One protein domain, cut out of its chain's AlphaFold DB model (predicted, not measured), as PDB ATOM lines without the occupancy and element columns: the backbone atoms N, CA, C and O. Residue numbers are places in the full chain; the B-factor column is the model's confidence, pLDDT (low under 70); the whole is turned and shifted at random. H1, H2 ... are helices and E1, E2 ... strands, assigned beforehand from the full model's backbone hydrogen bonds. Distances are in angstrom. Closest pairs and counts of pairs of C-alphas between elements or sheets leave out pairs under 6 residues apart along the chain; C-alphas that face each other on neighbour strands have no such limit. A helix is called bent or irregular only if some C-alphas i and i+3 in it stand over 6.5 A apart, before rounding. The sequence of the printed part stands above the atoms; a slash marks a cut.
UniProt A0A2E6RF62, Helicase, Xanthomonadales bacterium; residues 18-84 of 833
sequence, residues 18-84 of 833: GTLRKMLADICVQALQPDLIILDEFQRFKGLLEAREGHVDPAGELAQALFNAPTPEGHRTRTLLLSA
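This is residues 18 to 84 of the 833 residues of the protein "Helicase" of Xanthomonadales bacterium (UniProt A0A2E6RF62). Two helices, H1 and H3, lie side by side and run the same way, with the H3 end at Phe 67 near a narrow ribbon of two parallel strands, E1 and E2. H2 is a short, irregular helix set crosswise to H3 near Gly 60, and H1 is on the other side of H3, apart from H2. The printed part has 67 residues, with three named helices and two named strands in the order H1, E1, H2, H3, E2; the sheet has the order E1, E2, and the class is mixed, helices and strands. It is only just compact, close to loose, with a radius of gyration of the C-alphas of 12.6 A and spans of 31 by 30 by 19 A.

H1, residues 18 to 32, begins with C-alpha 18 at (-35.701, -5.237, 11.116) and is 20.9 A long from first to last C-alpha. E1 is residues 36 to 40, 12.8 A. H2 is residues 42 to 49, 9.1 A; it is irregular, with C-alphas 44 and 47 8.4 A apart. H3, residues 58 to 67, is 14.4 A long and ends with C-alpha 67 at (-43.757, 0.509, -9.027). E2 is residues 78 to 82, 13.3 A, with C-alpha 82 at (-32.447, 7.881, -16.067).

H1 touches H3 at a shallow tilt of 8 degrees, the same way; their closest C-alphas, those of Val 29 and Leu 66, are 5.9 A apart. H1 is apart from H2 and from E2. E1 and E2 are parallel neighbours at 15 degrees, with N 37 and O 78 2.9 A apart and N 80 and O 37 2.8 A apart, both within hydrogen-bond range. E1, H2, H3 and E2 make a strand-helix-strand unit, two parallel neighbour strands with helices between them along the chain, and its crossover is right-handed. H2 touches H3 about perpendicular, at 87 degrees; the closest C-alphas, those of Leu 48 and Gly 60, are 4.2 A apart. The closest C-alphas of H2 and E2 are those of Phe 42 and Leu 81, 6.4 A apart. The closest C-alphas of H3 and E2 are those of Phe 67 and Thr 79, 7.0 A apart. In H1 and H3 every O i to N i+4 pair is within hydrogen-bond range; in H2 1 of 4 is, beside 3 of 5 O i to N i+3 pairs.

The C-alphas farthest apart, those of Leu 20 and Ala 84, are 36.1 A apart. The printed part has no cut. The links H1 to E1 and E1 to H2 are tight, those from H2 to H3 and from H3 to E2 are short, and no link is long. The mean pLDDT of the printed part is 74.4; residues 44 to 59, 61, 70, 72, 74 and 84 are under 70.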
ATOM      1  N   GLY A  18     -35.401  -4.819  12.484       84.56
ATOM      2  CA  GLY A  18     -35.701  -5.237  11.116       84.56
ATOM      3  C   GLY A  18     -37.203  -5.276  10.837       84.56
ATOM      4  O   GLY A  18     -37.649  -4.682   9.860       84.56
ATOM      5  N   THR A  19     -37.997  -5.891  11.720       86.69
ATOM      6  CA  THR A  19     -39.462  -5.953  11.575       86.69
ATOM      7  C   THR A  19     -40.105  -4.567  11.635       86.69
ATOM      8  O   THR A  19     -40.949  -4.255  10.801       86.69
ATOM      9  N   LEU A  20     -39.687  -3.713  12.577       88.81
ATOM     10  CA  LEU A  20     -40.190  -2.338  12.686       88.81
ATOM     11  C   LEU A  20     -39.841  -1.504  11.448       88.81
ATOM     12  O   LEU A  20     -40.692  -0.776  10.951       88.81
ATOM     13  N   ARG A  21     -38.613  -1.632  10.928       85.06
ATOM     14  CA  ARG A  21     -38.191  -0.949   9.696       85.06
ATOM     15  C   ARG A  21     -38.971  -1.433   8.475       85.06
ATOM     16  O   ARG A  21     -39.359  -0.589   7.680       85.06
ATOM     17  N   LYS A  22     -39.231  -2.742   8.348       80.56
ATOM     18  CA  LYS A  22     -40.051  -3.290   7.254       80.56
ATOM     19  C   LYS A  22     -41.483  -2.752   7.316       80.56
ATOM     20  O   LYS A  22     -41.940  -2.181   6.341       80.56
ATOM     21  N   MET A  23     -42.132  -2.813   8.484       85.56
ATOM     22  CA  MET A  23     -43.483  -2.254   8.652       85.56
ATOM     23  C   MET A  23     -43.540  -0.753   8.349       85.56
ATOM     24  O   MET A  23     -44.473  -0.302   7.698       85.56
ATOM     25  N   LEU A  24     -42.552   0.023   8.810       86.19
ATOM     26  CA  LEU A  24     -42.478   1.448   8.493       86.19
ATOM     27  C   LEU A  24     -42.346   1.675   6.982       86.19
ATOM     28  O   LEU A  24     -43.050   2.517   6.442       86.19
ATOM     29  N   ALA A  25     -41.476   0.920   6.310       79.75
ATOM     30  CA  ALA A  25     -41.286   1.024   4.869       79.75
ATOM     31  C   ALA A  25     -42.574   0.683   4.100       79.75
ATOM     32  O   ALA A  25     -42.981   1.464   3.244       79.75
ATOM     33  N   ASP A  26     -43.252  -0.412   4.457       77.69
ATOM     34  CA  ASP A  26     -44.514  -0.829   3.832       77.69
ATOM     35  C   ASP A  26     -45.606   0.247   3.989       77.69
ATOM     36  O   ASP A  26     -46.298   0.586   3.028       77.69
ATOM     37  N   ILE A  27     -45.729   0.839   5.186       84.00
ATOM     38  CA  ILE A  27     -46.674   1.935   5.455       84.00
ATOM     39  C   ILE A  27     -46.307   3.184   4.646       84.00
ATOM     40  O   ILE A  27     -47.193   3.818   4.076       84.00
ATOM     41  N   CYS A  28     -45.020   3.538   4.564       82.25
ATOM     42  CA  CYS A  28     -44.573   4.683   3.771       82.25
ATOM     43  C   CYS A  28     -44.894   4.506   2.282       82.25
ATOM     44  O   CYS A  28     -45.389   5.447   1.671       82.25
ATOM     45  N   VAL A  29     -44.670   3.319   1.706       76.06
ATOM     46  CA  VAL A  29     -45.010   3.027   0.299       76.06
ATOM     47  C   VAL A  29     -46.510   3.171   0.052       76.06
ATOM     48  O   VAL A  29     -46.908   3.805  -0.920       76.06
ATOM     49  N   GLN A  30     -47.345   2.647   0.953       75.44
ATOM     50  CA  GLN A  30     -48.802   2.785   0.846       75.44
ATOM     51  C   GLN A  30     -49.272   4.240   0.982       75.44
ATOM     52  O   GLN A  30     -50.250   4.627   0.346       75.44
ATOM     53  N   ALA A  31     -48.589   5.042   1.802       80.69
ATOM     54  CA  ALA A  31     -48.924   6.444   2.027       80.69
ATOM     55  C   ALA A  31     -48.421   7.387   0.917       80.69
ATOM     56  O   ALA A  31     -49.004   8.451   0.739       80.69
ATOM     57  N   LEU A  32     -47.353   7.023   0.198       78.31
ATOM     58  CA  LEU A  32     -46.703   7.875  -0.806       78.31
ATOM     59  C   LEU A  32     -47.586   8.167  -2.027       78.31
ATOM     60  O   LEU A  32     -47.479   9.262  -2.562       78.31
ATOM     61  N   GLN A  33     -48.412   7.202  -2.461       77.25
ATOM     62  CA  GLN A  33     -49.306   7.297  -3.634       77.25
ATOM     63  C   GLN A  33     -48.706   8.084  -4.826       77.25
ATOM     64  O   GLN A  33     -49.305   9.060  -5.270       77.25
ATOM     65  N   PRO A  34     -47.508   7.715  -5.324       80.06
ATOM     66  CA  PRO A  34     -46.805   8.527  -6.311       80.06
ATOM     67  C   PRO A  34     -47.462   8.451  -7.696       80.06
ATOM     68  O   PRO A  34     -47.755   7.361  -8.195       80.06
ATOM     69  N   ASP A  35     -47.590   9.601  -8.359       83.00
ATOM     70  CA  ASP A  35     -48.015   9.686  -9.765       83.00
ATOM     71  C   ASP A  35     -46.870   9.345 -10.740       83.00
ATOM     72  O   ASP A  35     -47.087   8.764 -11.809       83.00
ATOM     73  N   LEU A  36     -45.631   9.666 -10.347       86.50
ATOM     74  CA  LEU A  36     -44.403   9.442 -11.110       86.50
ATOM     75  C   LEU A  36     -43.260   9.019 -10.180       86.50
ATOM     76  O   LEU A  36     -43.018   9.643  -9.148       86.50
ATOM     77  N   ILE A  37     -42.518   7.992 -10.584       86.12
ATOM     78  CA  ILE A  37     -41.278   7.564  -9.935       86.12
ATOM     79  C   ILE A  37     -40.118   7.842 -10.883       86.12
ATOM     80  O   ILE A  37     -40.125   7.382 -12.022       86.12
ATOM     81  N   ILE A  38     -39.108   8.566 -10.403       88.62
ATOM     82  CA  ILE A  38     -37.876   8.834 -11.148       88.62
ATOM     83  C   ILE A  38     -36.738   8.071 -10.477       88.62
ATOM     84  O   ILE A  38     -36.454   8.278  -9.297       88.62
ATOM     85  N   LEU A  39     -36.099   7.180 -11.231       84.88
ATOM     86  CA  LEU A  39     -34.902   6.465 -10.805       84.88
ATOM     87  C   LEU A  39     -33.700   7.008 -11.563       84.88
ATOM     88  O   LEU A  39     -33.493   6.672 -12.728       84.88
ATOM     89  N   ASP A  40     -32.917   7.833 -10.880       84.00
ATOM     90  CA  ASP A  40     -31.641   8.319 -11.387       84.00
ATOM     91  C   ASP A  40     -30.508   7.325 -11.094       84.00
ATOM     92  O   ASP A  40     -30.500   6.649 -10.060       84.00
ATOM     93  N   GLU A  41     -29.569   7.208 -12.033       77.19
ATOM     94  CA  GLU A  41     -28.478   6.225 -12.041       77.19
ATOM     95  C   GLU A  41     -28.961   4.795 -11.710       77.19
ATOM     96  O   GLU A  41     -28.357   4.067 -10.906       77.19
ATOM     97  N   PHE A  42     -30.078   4.374 -12.326       77.69
ATOM     98  CA  PHE A  42     -30.785   3.133 -11.972       77.69
ATOM     99  C   PHE A  42     -29.922   1.862 -12.076       77.69
ATOM    100  O   PHE A  42     -30.220   0.856 -11.430       77.69
ATOM    101  N   GLN A  43     -28.819   1.891 -12.831       70.88
ATOM    102  CA  GLN A  43     -27.859   0.789 -12.917       70.88
ATOM    103  C   GLN A  43     -27.193   0.457 -11.569       70.88
ATOM    104  O   GLN A  43     -26.650  -0.638 -11.413       70.88
ATOM    105  N   ARG A  44     -27.244   1.364 -10.581       67.50
ATOM    106  CA  ARG A  44     -26.844   1.094  -9.185       67.50
ATOM    107  C   ARG A  44     -27.875   0.261  -8.421       67.50
ATOM    108  O   ARG A  44     -27.558  -0.300  -7.375       67.50
ATOM    109  N   PHE A  45     -29.087   0.161  -8.952       67.56
ATOM    110  CA  PHE A  45     -30.260  -0.405  -8.301       67.56
ATOM    111  C   PHE A  45     -30.875  -1.565  -9.096       67.56
ATOM    112  O   PHE A  45     -32.063  -1.842  -8.959       67.56
ATOM    113  N   LYS A  46     -30.080  -2.286  -9.900       65.81
ATOM    114  CA  LYS A  46     -30.559  -3.407 -10.738       65.81
ATOM    115  C   LYS A  46     -31.356  -4.457  -9.961       65.81
ATOM    116  O   LYS A  46     -32.391  -4.912 -10.435       65.81
ATOM    117  N   GLY A  47     -30.943  -4.755  -8.725       63.94
ATOM    118  CA  GLY A  47     -31.662  -5.676  -7.838       63.94
ATOM    119  C   GLY A  47     -33.102  -5.255  -7.503       63.94
ATOM    120  O   GLY A  47     -33.884  -6.097  -7.084       63.94
ATOM    121  N   LEU A  48     -33.477  -3.985  -7.720       67.88
ATOM    122  CA  LEU A  48     -34.853  -3.502  -7.551       67.88
ATOM    123  C   LEU A  48     -35.757  -3.849  -8.744       67.88
ATOM    124  O   LEU A  48     -36.968  -3.985  -8.574       67.88
ATOM    125  N   LEU A  49     -35.180  -3.986  -9.942       66.38
ATOM    126  CA  LEU A  49     -35.908  -4.338 -11.166       66.38
ATOM    127  C   LEU A  49     -36.112  -5.855 -11.286       66.38
ATOM    128  O   LEU A  49     -37.059  -6.307 -11.922       66.38
ATOM    129  N   GLU A  50     -35.246  -6.649 -10.651       63.06
ATOM    130  CA  GLU A  50     -35.248  -8.106 -10.749       63.06
ATOM    131  C   GLU A  50     -36.171  -8.770  -9.711       63.06
ATOM    132  O   GLU A  50     -35.840  -8.882  -8.532       63.06
ATOM    133  N   ALA A  51     -37.293  -9.338 -10.157       52.28
ATOM    134  CA  ALA A  51     -38.015 -10.345  -9.380       52.28
ATOM    135  C   ALA A  51     -37.298 -11.705  -9.513       52.28
ATOM    136  O   ALA A  51     -37.669 -12.542 -10.336       52.28
ATOM    137  N   ARG A  52     -36.218 -11.939  -8.753       49.16
ATOM    138  CA  ARG A  52     -35.529 -13.244  -8.778       49.16
ATOM    139  C   ARG A  52     -36.380 -14.322  -8.103       49.16
ATOM    140  O   ARG A  52     -36.615 -14.272  -6.896       49.16
ATOM    141  N   GLU A  53     -36.763 -15.354  -8.853       44.88
ATOM    142  CA  GLU A  53     -37.348 -16.566  -8.275       44.88
ATOM    143  C   GLU A  53     -36.360 -17.211  -7.284       44.88
ATOM    144  O   GLU A  53     -35.254 -17.615  -7.646       44.88
ATOM    145  N   GLY A  54     -36.752 -17.295  -6.009       49.19
ATOM    146  CA  GLY A  54     -36.011 -18.019  -4.969       49.19
ATOM    147  C   GLY A  54     -35.067 -17.194  -4.085       49.19
ATOM    148  O   GLY A  54     -34.505 -17.766  -3.151       49.19
ATOM    149  N   HIS A  55     -34.919 -15.878  -4.297       47.34
ATOM    150  CA  HIS A  55     -34.139 -15.005  -3.405       47.34
ATOM    151  C   HIS A  55     -34.957 -13.775  -2.990       47.34
ATOM    152  O   HIS A  55     -35.239 -12.900  -3.799       47.34
ATOM    153  N   VAL A  56     -35.343 -13.711  -1.713       52.91
ATOM    154  CA  VAL A  56     -36.127 -12.597  -1.160       52.91
ATOM    155  C   VAL A  56     -35.181 -11.469  -0.753       52.91
ATOM    156  O   VAL A  56     -34.555 -11.552   0.305       52.91
ATOM    157  N   ASP A  57     -35.055 -10.436  -1.588       65.69
ATOM    158  CA  ASP A  57     -34.486  -9.146  -1.187       65.69
ATOM    159  C   ASP A  57     -35.623  -8.210  -0.729       65.69
ATOM    160  O   ASP A  57     -36.434  -7.786  -1.557       65.69
ATOM    161  N   PRO A  58     -35.711  -7.862   0.571       64.75
ATOM    162  CA  PRO A  58     -36.728  -6.944   1.079       64.75
ATOM    163  C   PRO A  58     -36.731  -5.570   0.396       64.75
ATOM    164  O   PRO A  58     -37.776  -4.925   0.362       64.75
ATOM    165  N   ALA A  59     -35.588  -5.107  -0.127       66.50
ATOM    166  CA  ALA A  59     -35.517  -3.845  -0.861       66.50
ATOM    167  C   ALA A  59     -36.192  -3.954  -2.239       66.50
ATOM    168  O   ALA A  59     -36.940  -3.057  -2.625       66.50
ATOM    169  N   GLY A  60     -35.989  -5.076  -2.939       71.19
ATOM    170  CA  GLY A  60     -36.661  -5.379  -4.204       71.19
ATOM    171  C   GLY A  60     -38.175  -5.538  -4.048       71.19
ATOM    172  O   GLY A  60     -38.926  -4.972  -4.837       71.19
ATOM    173  N   GLU A  61     -38.645  -6.215  -2.991       69.44
ATOM    174  CA  GLU A  61     -40.087  -6.320  -2.685       69.44
ATOM    175  C   GLU A  61     -40.736  -4.941  -2.506       69.44
ATOM    176  O   GLU A  61     -41.808  -4.673  -3.051       69.44
ATOM    177  N   LEU A  62     -40.068  -4.059  -1.759       71.50
ATOM    178  CA  LEU A  62     -40.549  -2.711  -1.489       71.50
ATOM    179  C   LEU A  62     -40.601  -1.862  -2.769       71.50
ATOM    180  O   LEU A  62     -41.578  -1.154  -3.004       71.50
ATOM    181  N   ALA A  63     -39.568  -1.954  -3.609       75.69
ATOM    182  CA  ALA A  63     -39.519  -1.247  -4.884       75.69
ATOM    183  C   ALA A  63     -40.598  -1.748  -5.852       75.69
ATOM    184  O   ALA A  63     -41.299  -0.941  -6.453       75.69
ATOM    185  N   GLN A  64     -40.816  -3.063  -5.938       75.44
ATOM    186  CA  GLN A  64     -41.899  -3.639  -6.740       75.44
ATOM    187  C   GLN A  64     -43.282  -3.221  -6.234       75.44
ATOM    188  O   GLN A  64     -44.167  -2.940  -7.044       75.44
ATOM    189  N   ALA A  65     -43.479  -3.138  -4.915       74.31
ATOM    190  CA  ALA A  65     -44.712  -2.612  -4.337       74.31
ATOM    191  C   ALA A  65     -44.928  -1.132  -4.693       74.31
ATOM    192  O   ALA A  65     -46.062  -0.728  -4.937       74.31
ATOM    193  N   LEU A  66     -43.849  -0.347  -4.776       78.69
ATOM    194  CA  LEU A  66     -43.885   1.056  -5.184       78.69
ATOM    195  C   LEU A  66     -44.178   1.214  -6.689       78.69
ATOM    196  O   LEU A  66     -45.049   1.998  -7.047       78.69
ATOM    197  N   PHE A  67     -43.522   0.448  -7.572       78.81
ATOM    198  CA  PHE A  67     -43.757   0.509  -9.027       78.81
ATOM    199  C   PHE A  67     -45.151   0.017  -9.431       78.81
ATOM    200  O   PHE A  67     -45.708   0.471 -10.427       78.81
ATOM    201  N   ASN A  68     -45.712  -0.928  -8.673       75.06
ATOM    202  CA  ASN A  68     -47.051  -1.470  -8.909       75.06
ATOM    203  C   ASN A  68     -48.137  -0.781  -8.071       75.06
ATOM    204  O   ASN A  68     -49.284  -1.237  -8.092       75.06
ATOM    205  N   ALA A  69     -47.800   0.278  -7.328       73.00
ATOM    206  CA  ALA A  69     -48.780   1.021  -6.556       73.00
ATOM    207  C   ALA A  69     -49.850   1.610  -7.499       73.00
ATOM    208  O   ALA A  69     -49.517   2.112  -8.578       73.00
ATOM    209  N   PRO A  70     -51.141   1.525  -7.137       68.94
ATOM    210  CA  PRO A  70     -52.169   2.247  -7.859       68.94
ATOM    211  C   PRO A  70     -52.050   3.739  -7.537       68.94
ATOM    212  O   PRO A  70     -51.929   4.121  -6.369       68.94
ATOM    213  N   THR A  71     -52.129   4.582  -8.562       71.62
ATOM    214  CA  THR A  71     -52.330   6.022  -8.385       71.62
ATOM    215  C   THR A  71     -53.693   6.275  -7.720       71.62
ATOM    216  O   THR A  71     -54.561   5.389  -7.739       71.62
ATOM    217  N   PRO A  72     -53.944   7.474  -7.163       68.38
ATOM    218  CA  PRO A  72     -55.257   7.839  -6.615       68.38
ATOM    219  C   PRO A  72     -56.427   7.630  -7.598       68.38
ATOM    220  O   PRO A  72     -57.566   7.422  -7.184       68.38
ATOM    221  N   GLU A  73     -56.132   7.638  -8.899       70.31
ATOM    222  CA  GLU A  73     -57.068   7.475 -10.017       70.31
ATOM    223  C   GLU A  73     -57.221   6.009 -10.480       70.31
ATOM    224  O   GLU A  73     -58.038   5.709 -11.348       70.31
ATOM    225  N   GLY A  74     -56.467   5.072  -9.890       69.75
ATOM    226  CA  GLY A  74     -56.535   3.636 -10.184       69.75
ATOM    227  C   GLY A  74     -55.643   3.164 -11.340       69.75
ATOM    228  O   GLY A  74     -55.783   2.025 -11.792       69.75
ATOM    229  N   HIS A  75     -54.728   4.006 -11.821       72.56
ATOM    230  CA  HIS A  75     -53.754   3.646 -12.851       72.56
ATOM    231  C   HIS A  75     -52.471   3.079 -12.234       72.56
ATOM    232  O   HIS A  75     -52.206   3.263 -11.051       72.56
ATOM    233  N   ARG A  76     -51.656   2.377 -13.030       70.19
ATOM    234  CA  ARG A  76     -50.289   2.038 -12.604       70.19
ATOM    235  C   ARG A  76     -49.445   3.311 -12.560       70.19
ATOM    236  O   ARG A  76     -49.498   4.097 -13.506       70.19
ATOM    237  N   THR A  77     -48.653   3.477 -11.504       80.25
ATOM    238  CA  THR A  77     -47.671   4.563 -11.407       80.25
ATOM    239  C   THR A  77     -46.712   4.547 -12.600       80.25
ATOM    240  O   THR A  77     -46.252   3.490 -13.043       80.25
ATOM    241  N   ARG A  78     -46.409   5.731 -13.139       86.12
ATOM    242  CA  ARG A  78     -45.451   5.895 -14.239       86.12
ATOM    243  C   ARG A  78     -44.027   5.850 -13.684       86.12
ATOM    244  O   ARG A  78     -43.757   6.455 -12.649       86.12
ATOM    245  N   THR A  79     -43.112   5.185 -14.385       86.12
ATOM    246  CA  THR A  79     -41.704   5.073 -13.969       86.12
ATOM    247  C   THR A  79     -40.789   5.610 -15.063       86.12
ATOM    248  O   THR A  79     -40.860   5.158 -16.203       86.12
ATOM    249  N   LEU A  80     -39.914   6.548 -14.703       89.50
ATOM    250  CA  LEU A  80     -38.868   7.103 -15.554       89.50
ATOM    251  C   LEU A  80     -37.501   6.612 -15.065       89.50
ATOM    252  O   LEU A  80     -37.126   6.844 -13.916       89.50
ATOM    253  N   LEU A  81     -36.761   5.936 -15.946       87.31
ATOM    254  CA  LEU A  81     -35.401   5.472 -15.680       87.31
ATOM    255  C   LEU A  81     -34.402   6.409 -16.356       87.31
ATOM    256  O   LEU A  81     -34.420   6.549 -17.579       87.31
ATOM    257  N   LEU A  82     -33.516   7.018 -15.573       87.19
ATOM    258  CA  LEU A  82     -32.447   7.881 -16.067       87.19
ATOM    259  C   LEU A  82     -31.101   7.191 -15.840       87.19
ATOM    260  O   LEU A  82     -30.789   6.736 -14.740       87.19
ATOM    261  N   SER A  83     -30.314   7.056 -16.905       78.19
ATOM    262  CA  SER A  83     -28.950   6.540 -16.827       78.19
ATOM    263  C   SER A  83     -28.158   6.889 -18.079       78.19
ATOM    264  O   SER A  83     -28.656   6.757 -19.197       78.19
ATOM    265  N   ALA A  84     -26.893   7.267 -17.894       69.38
ATOM    266  CA  ALA A  84     -25.935   7.379 -18.994       69.38
ATOM    267  C   ALA A  84     -25.457   6.001 -19.498       69.38
ATOM    268  O   ALA A  84     -25.074   5.861 -20.658       69.38
TER     269      ALA A  84